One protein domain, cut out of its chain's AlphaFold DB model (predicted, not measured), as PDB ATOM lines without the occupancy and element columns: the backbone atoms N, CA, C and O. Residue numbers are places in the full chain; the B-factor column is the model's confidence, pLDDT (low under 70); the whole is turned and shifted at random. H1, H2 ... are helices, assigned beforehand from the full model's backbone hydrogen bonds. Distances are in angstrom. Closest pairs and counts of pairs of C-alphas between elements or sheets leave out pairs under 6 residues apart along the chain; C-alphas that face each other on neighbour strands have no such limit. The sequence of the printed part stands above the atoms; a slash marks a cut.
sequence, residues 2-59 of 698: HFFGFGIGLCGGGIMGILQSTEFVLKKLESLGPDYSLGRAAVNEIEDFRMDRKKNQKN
ATOM      1  N   HIS A   2      -4.027  -6.575 -18.554       47.50
ATOM      2  CA  HIS A   2      -2.601  -6.188 -18.631       47.50
ATOM      3  C   HIS A   2      -1.620  -7.043 -17.801       47.50
ATOM      4  O   HIS A   2      -0.466  -7.183 -18.190       47.50
ATOM      5  N   PHE A   3      -2.071  -7.708 -16.733       58.69
ATOM      6  CA  PHE A   3      -1.207  -8.586 -15.926       58.69
ATOM      7  C   PHE A   3      -0.824  -9.907 -16.618       58.69
ATOM      8  O   PHE A   3       0.218 -10.480 -16.311       58.69
ATOM      9  N   PHE A   4      -1.614 -10.371 -17.592       62.12
ATOM     10  CA  PHE A   4      -1.342 -11.631 -18.294       62.12
ATOM     11  C   PHE A   4      -0.196 -11.491 -19.313       62.12
ATOM     12  O   PHE A   4       0.605 -12.406 -19.479       62.12
ATOM     13  N   GLY A   5      -0.056 -10.313 -19.935       58.41
ATOM     14  CA  GLY A   5       1.049 -10.023 -20.858       58.41
ATOM     15  C   GLY A   5       2.407  -9.901 -20.159       58.41
ATOM     16  O   GLY A   5       3.416 -10.343 -20.699       58.41
ATOM     17  N   PHE A   6       2.432  -9.372 -18.931       70.31
ATOM     18  CA  PHE A   6       3.664  -9.238 -18.150       70.31
ATOM     19  C   PHE A   6       4.218 -10.599 -17.694       70.31
ATOM     20  O   PHE A   6       5.421 -10.837 -17.786       70.31
ATOM     21  N   GLY A   7       3.341 -11.525 -17.286       64.38
ATOM     22  CA  GLY A   7       3.742 -12.881 -16.891       64.38
ATOM     23  C   GLY A   7       4.340 -13.696 -18.044       64.38
ATOM     24  O   GLY A   7       5.369 -14.345 -17.875       64.38
ATOM     25  N   ILE A   8       3.751 -13.608 -19.240       74.06
ATOM     26  CA  ILE A   8       4.279 -14.291 -20.433       74.06
ATOM     27  C   ILE A   8       5.592 -13.644 -20.898       74.06
ATOM     28  O   ILE A   8       6.510 -14.357 -21.302       74.06
ATOM     29  N   GLY A   9       5.719 -12.316 -20.785       73.69
ATOM     30  CA  GLY A   9       6.951 -11.595 -21.115       73.69
ATOM     31  C   GLY A   9       8.136 -11.978 -20.223       73.69
ATOM     32  O   GLY A   9       9.226 -12.222 -20.736       73.69
ATOM     33  N   LEU A  10       7.924 -12.103 -18.908       78.31
ATOM     34  CA  LEU A  10       8.980 -12.512 -17.974       78.31
ATOM     35  C   LEU A  10       9.372 -13.984 -18.132       78.31
ATOM     36  O   LEU A  10      10.563 -14.288 -18.187       78.31
ATOM     37  N   CYS A  11       8.404 -14.896 -18.263       76.81
ATOM     38  CA  CYS A  11       8.713 -16.315 -18.452       76.81
ATOM     39  C   CYS A  11       9.361 -16.587 -19.818       76.81
ATOM     40  O   CYS A  11      10.326 -17.343 -19.902       76.81
ATOM     41  N   GLY A  12       8.882 -15.936 -20.884       80.94
ATOM     42  CA  GLY A  12       9.475 -16.050 -22.216       80.94
ATOM     43  C   GLY A  12      10.884 -15.457 -22.285       80.94
ATOM     44  O   GLY A  12      11.795 -16.092 -22.815       80.94
ATOM     45  N   GLY A  13      11.090 -14.275 -21.693       80.69
ATOM     46  CA  GLY A  13      12.400 -13.623 -21.630       80.69
ATOM     47  C   GLY A  13      13.419 -14.401 -20.793       80.69
ATOM     48  O   GLY A  13      14.568 -14.538 -21.209       80.69
ATOM     49  N   GLY A  14      12.994 -14.975 -19.660       82.44
ATOM     50  CA  GLY A  14      13.855 -15.781 -18.791       82.44
ATOM     51  C   GLY A  14      14.373 -17.048 -19.473       82.44
ATOM     52  O   GLY A  14      15.571 -17.324 -19.436       82.44
ATOM     53  N   ILE A  15      13.500 -17.781 -20.171       81.50
ATOM     54  CA  ILE A  15      13.898 -18.998 -20.897       81.50
ATOM     55  C   ILE A  15      14.831 -18.654 -22.066       81.50
ATOM     56  O   ILE A  15      15.847 -19.320 -22.258       81.50
ATOM     57  N   MET A  16      14.541 -17.581 -22.810       83.19
ATOM     58  CA  MET A  16      15.393 -17.142 -23.920       83.19
ATOM     59  C   MET A  16      16.789 -16.706 -23.440       83.19
ATOM     60  O   MET A  16      17.787 -17.016 -24.091       83.19
ATOM     61  N   GLY A  17      16.875 -16.043 -22.280       81.88
ATOM     62  CA  GLY A  17      18.145 -15.640 -21.669       81.88
ATOM     63  C   GLY A  17      19.000 -16.827 -21.217       81.88
ATOM     64  O   GLY A  17      20.206 -16.845 -21.466       81.88
ATOM     65  N   ILE A  18      18.383 -17.854 -20.621       80.50
ATOM     66  CA  ILE A  18      19.086 -19.083 -20.215       80.50
ATOM     67  C   ILE A  18      19.619 -19.825 -21.446       80.50
ATOM     68  O   ILE A  18      20.773 -20.256 -21.450       80.50
ATOM     69  N   LEU A  19      18.827 -19.919 -22.519       81.31
ATOM     70  CA  LEU A  19      19.255 -20.557 -23.768       81.31
ATOM     71  C   LEU A  19      20.448 -19.835 -24.415       81.31
ATOM     72  O   LEU A  19      21.421 -20.492 -24.783       81.31
ATOM     73  N   GLN A  20      20.427 -18.501 -24.493       80.50
ATOM     74  CA  GLN A  20      21.545 -17.718 -25.042       80.50
ATOM     75  C   GLN A  20      22.809 -17.801 -24.176       80.50
ATOM     76  O   GLN A  20      23.919 -17.903 -24.702       80.50
ATOM     77  N   SER A  21      22.655 -17.795 -22.849       77.81
ATOM     78  CA  SER A  21      23.778 -17.958 -21.919       77.81
ATOM     79  C   SER A  21      24.428 -19.338 -22.060       77.81
ATOM     80  O   SER A  21      25.653 -19.445 -22.136       77.81
ATOM     81  N   THR A  22      23.609 -20.381 -22.194       76.38
ATOM     82  CA  THR A  22      24.078 -21.762 -22.362       76.38
ATOM     83  C   THR A  22      24.803 -21.931 -23.699       76.38
ATOM     84  O   THR A  22      25.875 -22.532 -23.749       76.38
ATOM     85  N   GLU A  23      24.285 -21.331 -24.776       80.50
ATOM     86  CA  GLU A  23      24.944 -21.320 -26.089       80.50
ATOM     87  C   GLU A  23      26.316 -20.626 -26.044       80.50
ATOM     88  O   GLU A  23      27.278 -21.116 -26.635       80.50
ATOM     89  N   PHE A  24      26.435 -19.509 -25.319       86.00
ATOM     90  CA  PHE A  24      27.707 -18.803 -25.160       86.00
ATOM     91  C   PHE A  24      28.749 -19.640 -24.407       86.00
ATOM     92  O   PHE A  24      29.902 -19.715 -24.837       86.00
ATOM     93  N   VAL A  25      28.351 -20.298 -23.313       80.25
ATOM     94  CA  VAL A  25      29.244 -21.169 -22.531       80.25
ATOM     95  C   VAL A  25      29.694 -22.369 -23.362       80.25
ATOM     96  O   VAL A  25      30.887 -22.658 -23.405       80.25
ATOM     97  N   LEU A  26      28.777 -23.011 -24.092       78.31
ATOM     98  CA  LEU A  26      29.105 -24.144 -24.960       78.31
ATOM     99  C   LEU A  26      30.054 -23.747 -26.096       78.31
ATOM    100  O   LEU A  26      31.046 -24.436 -26.309       78.31
ATOM    101  N   LYS A  27      29.835 -22.603 -26.760       80.50
ATOM    102  CA  LYS A  27      30.768 -22.094 -27.783       80.50
ATOM    103  C   LYS A  27      32.139 -21.768 -27.206       80.50
ATOM    104  O   LYS A  27      33.151 -21.982 -27.866       80.50
ATOM    105  N   LYS A  28      32.187 -21.247 -25.978       83.12
ATOM    106  CA  LYS A  28      33.452 -20.920 -25.322       83.12
ATOM    107  C   LYS A  28      34.213 -22.181 -24.908       83.12
ATOM    108  O   LYS A  28      35.420 -22.227 -25.112       83.12
ATOM    109  N   LEU A  29      33.519 -23.211 -24.425       80.31
ATOM    110  CA  LEU A  29      34.109 -24.519 -24.133       80.31
ATOM    111  C   LEU A  29      34.572 -25.239 -25.408       80.31
ATOM    112  O   LEU A  29      35.678 -25.765 -25.429       80.31
ATOM    113  N   GLU A  30      33.794 -25.187 -26.493       77.88
ATOM    114  CA  GLU A  30      34.187 -25.714 -27.810       77.88
ATOM    115  C   GLU A  30      35.426 -24.980 -28.362       77.88
ATOM    116  O   GLU A  30      36.334 -25.608 -28.903       77.88
ATOM    117  N   SER A  31      35.527 -23.659 -28.149       83.56
ATOM    118  CA  SER A  31      36.679 -22.855 -28.593       83.56
ATOM    119  C   SER A  31      37.993 -23.147 -27.860       83.56
ATOM    120  O   SER A  31      39.052 -22.781 -28.365       83.56
ATOM    121  N   LEU A  32      37.950 -23.818 -26.700       84.44
ATOM    122  CA  LEU A  32      39.157 -24.281 -25.995       84.44
ATOM    123  C   LEU A  32      39.828 -25.468 -26.706       84.44
ATOM    124  O   LEU A  32      40.974 -25.794 -26.402       84.44
ATOM    125  N   GLY A  33      39.133 -26.088 -27.664       79.75
ATOM    126  CA  GLY A  33      39.640 -27.197 -28.458       79.75
ATOM    127  C   GLY A  33      39.732 -28.522 -27.686       79.75
ATOM    128  O   GLY A  33      39.543 -28.578 -26.468       79.75
ATOM    129  N   PRO A  34      40.033 -29.623 -28.392       79.31
ATOM    130  CA  PRO A  34      40.118 -30.963 -27.805       79.31
ATOM    131  C   PRO A  34      41.380 -31.181 -26.956       79.31
ATOM    132  O   PRO A  34      41.519 -32.232 -26.322       79.31
ATOM    133  N   ASP A  35      42.307 -30.222 -26.947       77.00
ATOM    134  CA  ASP A  35      43.551 -30.292 -26.178       77.00
ATOM    135  C   ASP A  35      43.340 -29.936 -24.699       77.00
ATOM    136  O   ASP A  35      44.099 -30.386 -23.842       77.00
ATOM    137  N   TYR A  36      42.267 -29.209 -24.372       73.25
ATOM    138  CA  TYR A  36      41.838 -28.959 -22.995       73.25
ATOM    139  C   TYR A  36      40.799 -29.990 -22.547       73.25
ATOM    140  O   TYR A  36      39.855 -30.282 -23.275       73.25
ATOM    141  N   SER A  37      40.920 -30.513 -21.320       72.88
ATOM    142  CA  SER A  37      40.028 -31.560 -20.780       72.88
ATOM    143  C   SER A  37      38.544 -31.168 -20.811       72.88
ATOM    144  O   SER A  37      37.702 -31.954 -21.240       72.88
ATOM    145  N   LEU A  38      38.240 -29.925 -20.429       72.75
ATOM    146  CA  LEU A  38      36.898 -29.339 -20.478       72.75
ATOM    147  C   LEU A  38      36.391 -29.127 -21.911       72.75
ATOM    148  O   LEU A  38      35.217 -29.371 -22.183       72.75
ATOM    149  N   GLY A  39      37.268 -28.723 -22.835       81.44
ATOM    150  CA  GLY A  39      36.920 -28.591 -24.251       81.44
ATOM    151  C   GLY A  39      36.658 -29.948 -24.905       81.44
ATOM    152  O   GLY A  39      35.674 -30.110 -25.619       81.44
ATOM    153  N   ARG A  40      37.457 -30.969 -24.574       80.75
ATOM    154  CA  ARG A  40      37.275 -32.354 -25.031       80.75
ATOM    155  C   ARG A  40      35.964 -32.962 -24.534       80.75
ATOM    156  O   ARG A  40      35.255 -33.581 -25.319       80.75
ATOM    157  N   ALA A  41      35.625 -32.759 -23.261       75.56
ATOM    158  CA  ALA A  41      34.344 -33.201 -22.711       75.56
ATOM    159  C   ALA A  41      33.164 -32.520 -23.426       75.56
ATOM    160  O   ALA A  41      32.226 -33.196 -23.837       75.56
ATOM    161  N   ALA A  42      33.244 -31.203 -23.649       75.31
ATOM    162  CA  ALA A  42      32.207 -30.462 -24.362       75.31
ATOM    163  C   ALA A  42      32.055 -30.912 -25.827       75.31
ATOM    164  O   ALA A  42      30.934 -31.080 -26.294       75.31
ATOM    165  N   VAL A  43      33.159 -31.144 -26.545       83.00
ATOM    166  CA  VAL A  43      33.130 -31.625 -27.938       83.00
ATOM    167  C   VAL A  43      32.507 -33.019 -28.030       83.00
ATOM    168  O   VAL A  43      31.628 -33.218 -28.866       83.00
ATOM    169  N   ASN A  44      32.894 -33.944 -27.146       80.88
ATOM    170  CA  ASN A  44      32.343 -35.302 -27.126       80.88
ATOM    171  C   ASN A  44      30.835 -35.298 -26.831       80.88
ATOM    172  O   ASN A  44      30.067 -35.936 -27.545       80.88
ATOM    173  N   GLU A  45      30.395 -34.512 -25.844       76.88
ATOM    174  CA  GLU A  45      28.977 -34.413 -25.480       76.88
ATOM    175  C   GLU A  45      28.137 -33.774 -26.608       76.88
ATOM    176  O   GLU A  45      27.027 -34.215 -26.920       76.88
ATOM    177  N   ILE A  46      28.676 -32.747 -27.281       79.19
ATOM    178  CA  ILE A  46      28.031 -32.118 -28.446       79.19
ATOM    179  C   ILE A  46      27.943 -33.103 -29.621       79.19
ATOM    180  O   ILE A  46      26.950 -33.099 -30.360       79.19
ATOM    181  N   GLU A  47      28.969 -33.926 -29.828       78.25
ATOM    182  CA  GLU A  47      28.999 -34.929 -30.891       78.25
ATOM    183  C   GLU A  47      27.985 -36.053 -30.642       78.25
ATOM    184  O   GLU A  47      27.205 -36.370 -31.549       78.25
ATOM    185  N   ASP A  48      27.889 -36.550 -29.406       79.44
ATOM    186  CA  ASP A  48      26.889 -37.539 -28.995       79.44
ATOM    187  C   ASP A  48      25.461 -37.007 -29.181       79.44
ATOM    188  O   ASP A  48      24.629 -37.643 -29.843       79.44
ATOM    189  N   PHE A  49      25.192 -35.768 -28.750       78.88
ATOM    190  CA  PHE A  49      23.893 -35.125 -28.965       78.88
ATOM    191  C   PHE A  49      23.539 -34.985 -30.460       78.88
ATOM    192  O   PHE A  49      22.396 -35.221 -30.880       78.88
ATOM    193  N   ARG A  50      24.513 -34.626 -31.310       77.38
ATOM    194  CA  ARG A  50      24.315 -34.538 -32.771       77.38
ATOM    195  C   ARG A  50      24.041 -35.911 -33.389       77.38
ATOM    196  O   ARG A  50      23.215 -36.008 -34.306       77.38
ATOM    197  N   MET A  51      24.709 -36.958 -32.911       76.12
ATOM    198  CA  MET A  51      24.526 -38.330 -33.387       76.12
ATOM    199  C   MET A  51      23.152 -38.887 -33.011       76.12
ATOM    200  O   MET A  51      22.484 -39.488 -33.860       76.12
ATOM    201  N   ASP A  52      22.667 -38.610 -31.806       75.25
ATOM    202  CA  ASP A  52      21.343 -39.049 -31.366       75.25
ATOM    203  C   ASP A  52      20.207 -38.304 -32.069       75.25
ATOM    204  O   ASP A  52      19.211 -38.914 -32.478       75.25
ATOM    205  N   ARG A  53      20.387 -37.012 -32.368       75.31
ATOM    206  CA  ARG A  53      19.431 -36.273 -33.205       75.31
ATOM    207  C   ARG A  53      19.330 -36.859 -34.619       75.31
ATOM    208  O   ARG A  53      18.227 -36.962 -35.158       75.31
ATOM    209  N   LYS A  54      20.450 -37.295 -35.211       73.88
ATOM    210  CA  LYS A  54      20.463 -37.974 -36.521       73.88
ATOM    211  C   LYS A  54      19.790 -39.351 -36.477       73.88
ATOM    212  O   LYS A  54      19.085 -39.701 -37.424       73.88
ATOM    213  N   LYS A  55      19.961 -40.125 -35.397       69.25
ATOM    214  CA  LYS A  55      19.255 -41.409 -35.207       69.25
ATOM    215  C   LYS A  55      17.741 -41.206 -35.120       69.25
ATOM    216  O   LYS A  55      16.994 -41.912 -35.796       69.25
ATOM    217  N   ASN A  56      17.294 -40.194 -34.378       62.41
ATOM    218  CA  ASN A  56      15.871 -39.878 -34.251       62.41
ATOM    219  C   ASN A  56      15.256 -39.389 -35.571       62.41
ATOM    220  O   ASN A  56      14.145 -39.791 -35.907       62.41
ATOM    221  N   GLN A  57      15.988 -38.617 -36.379       62.56
ATOM    222  CA  GLN A  57      15.531 -38.240 -37.724       62.56
ATOM    223  C   GLN A  57      15.407 -39.439 -38.676       62.56
ATOM    224  O   GLN A  57      14.448 -39.504 -39.444       62.56
ATOM    225  N   LYS A  58      16.317 -40.421 -38.598       64.25
ATOM    226  CA  LYS A  58      16.198 -41.668 -39.373       64.25
ATOM    227  C   LYS A  58      14.979 -42.491 -38.949       64.25
ATOM    228  O   LYS A  58      14.255 -42.964 -39.815       64.25
ATOM    229  N   ASN A  59      14.701 -42.612 -37.649       55.69
ATOM    230  CA  ASN A  59      13.519 -43.337 -37.163       55.69
ATOM    231  C   ASN A  59      12.193 -42.680 -37.584       55.69
ATOM    232  O   ASN A  59      11.232 -43.391 -37.870       55.69
TER     233      ASN A  59
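AT A GLANCE: This is residues 2 to 59 of the 698 residues of an uncharacterized protein of Pseudocohnilembus persalinus (UniProt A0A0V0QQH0). Two long helices, H1 and H2, meet near their ends and make a V, its arms at 63 degrees, with a small turn of chain, residues 32 to 36, at its corner. H1 is the longer arm and H2 the shorter, and away from the corner both arms stick out with nothing packed on them, at residues 2 to 24 and 47 to 59. The printed part has 58 residues with two named helices, H1 then H2, and no named strand; the class is all helix. The whole is extended and flat, with a radius of gyration of the C-alphas of 16.7 A and spans of 52 by 33 by 11 A.

HOW THE PARTS SIT: Begin with the longest helix, H1, residues 2 to 31, and look at its residues 26 to 31, which alone touch H2, residues 37 to 59. H2 touches H1 with residues 38 to 43 alone. The closest C-alphas of the two helices are those of Leu 29 and Gly 39, 4.9 A apart. The two lines stand at a steep tilt of 63 degrees and run opposite ways. In H2 every O i to N i+4 pair is within hydrogen-bond range, and in H1 25 of 26 are.

IN THESE COORDINATES: Find C-alpha 2 at (-2.601, -6.188, -18.631); from there H1 runs 43.8 A to C-alpha 31 at (36.679, -22.855, -28.593). After the five residues of a tight link, H2 begins at Ser 37 and runs 33.3 A to C-alpha 59 at (13.519, -43.337, -37.163).

THE WHOLE: Look at His 2 and Asp 35 for the two C-alphas farthest apart, 52.6 A. The printed part has no cut, and its one link between helices is tight. In the B-factor column the mean pLDDT of the printed part is 75.6, and you will find values under 70 at residues 2 to 5, residue 7 and residues 55 to 59.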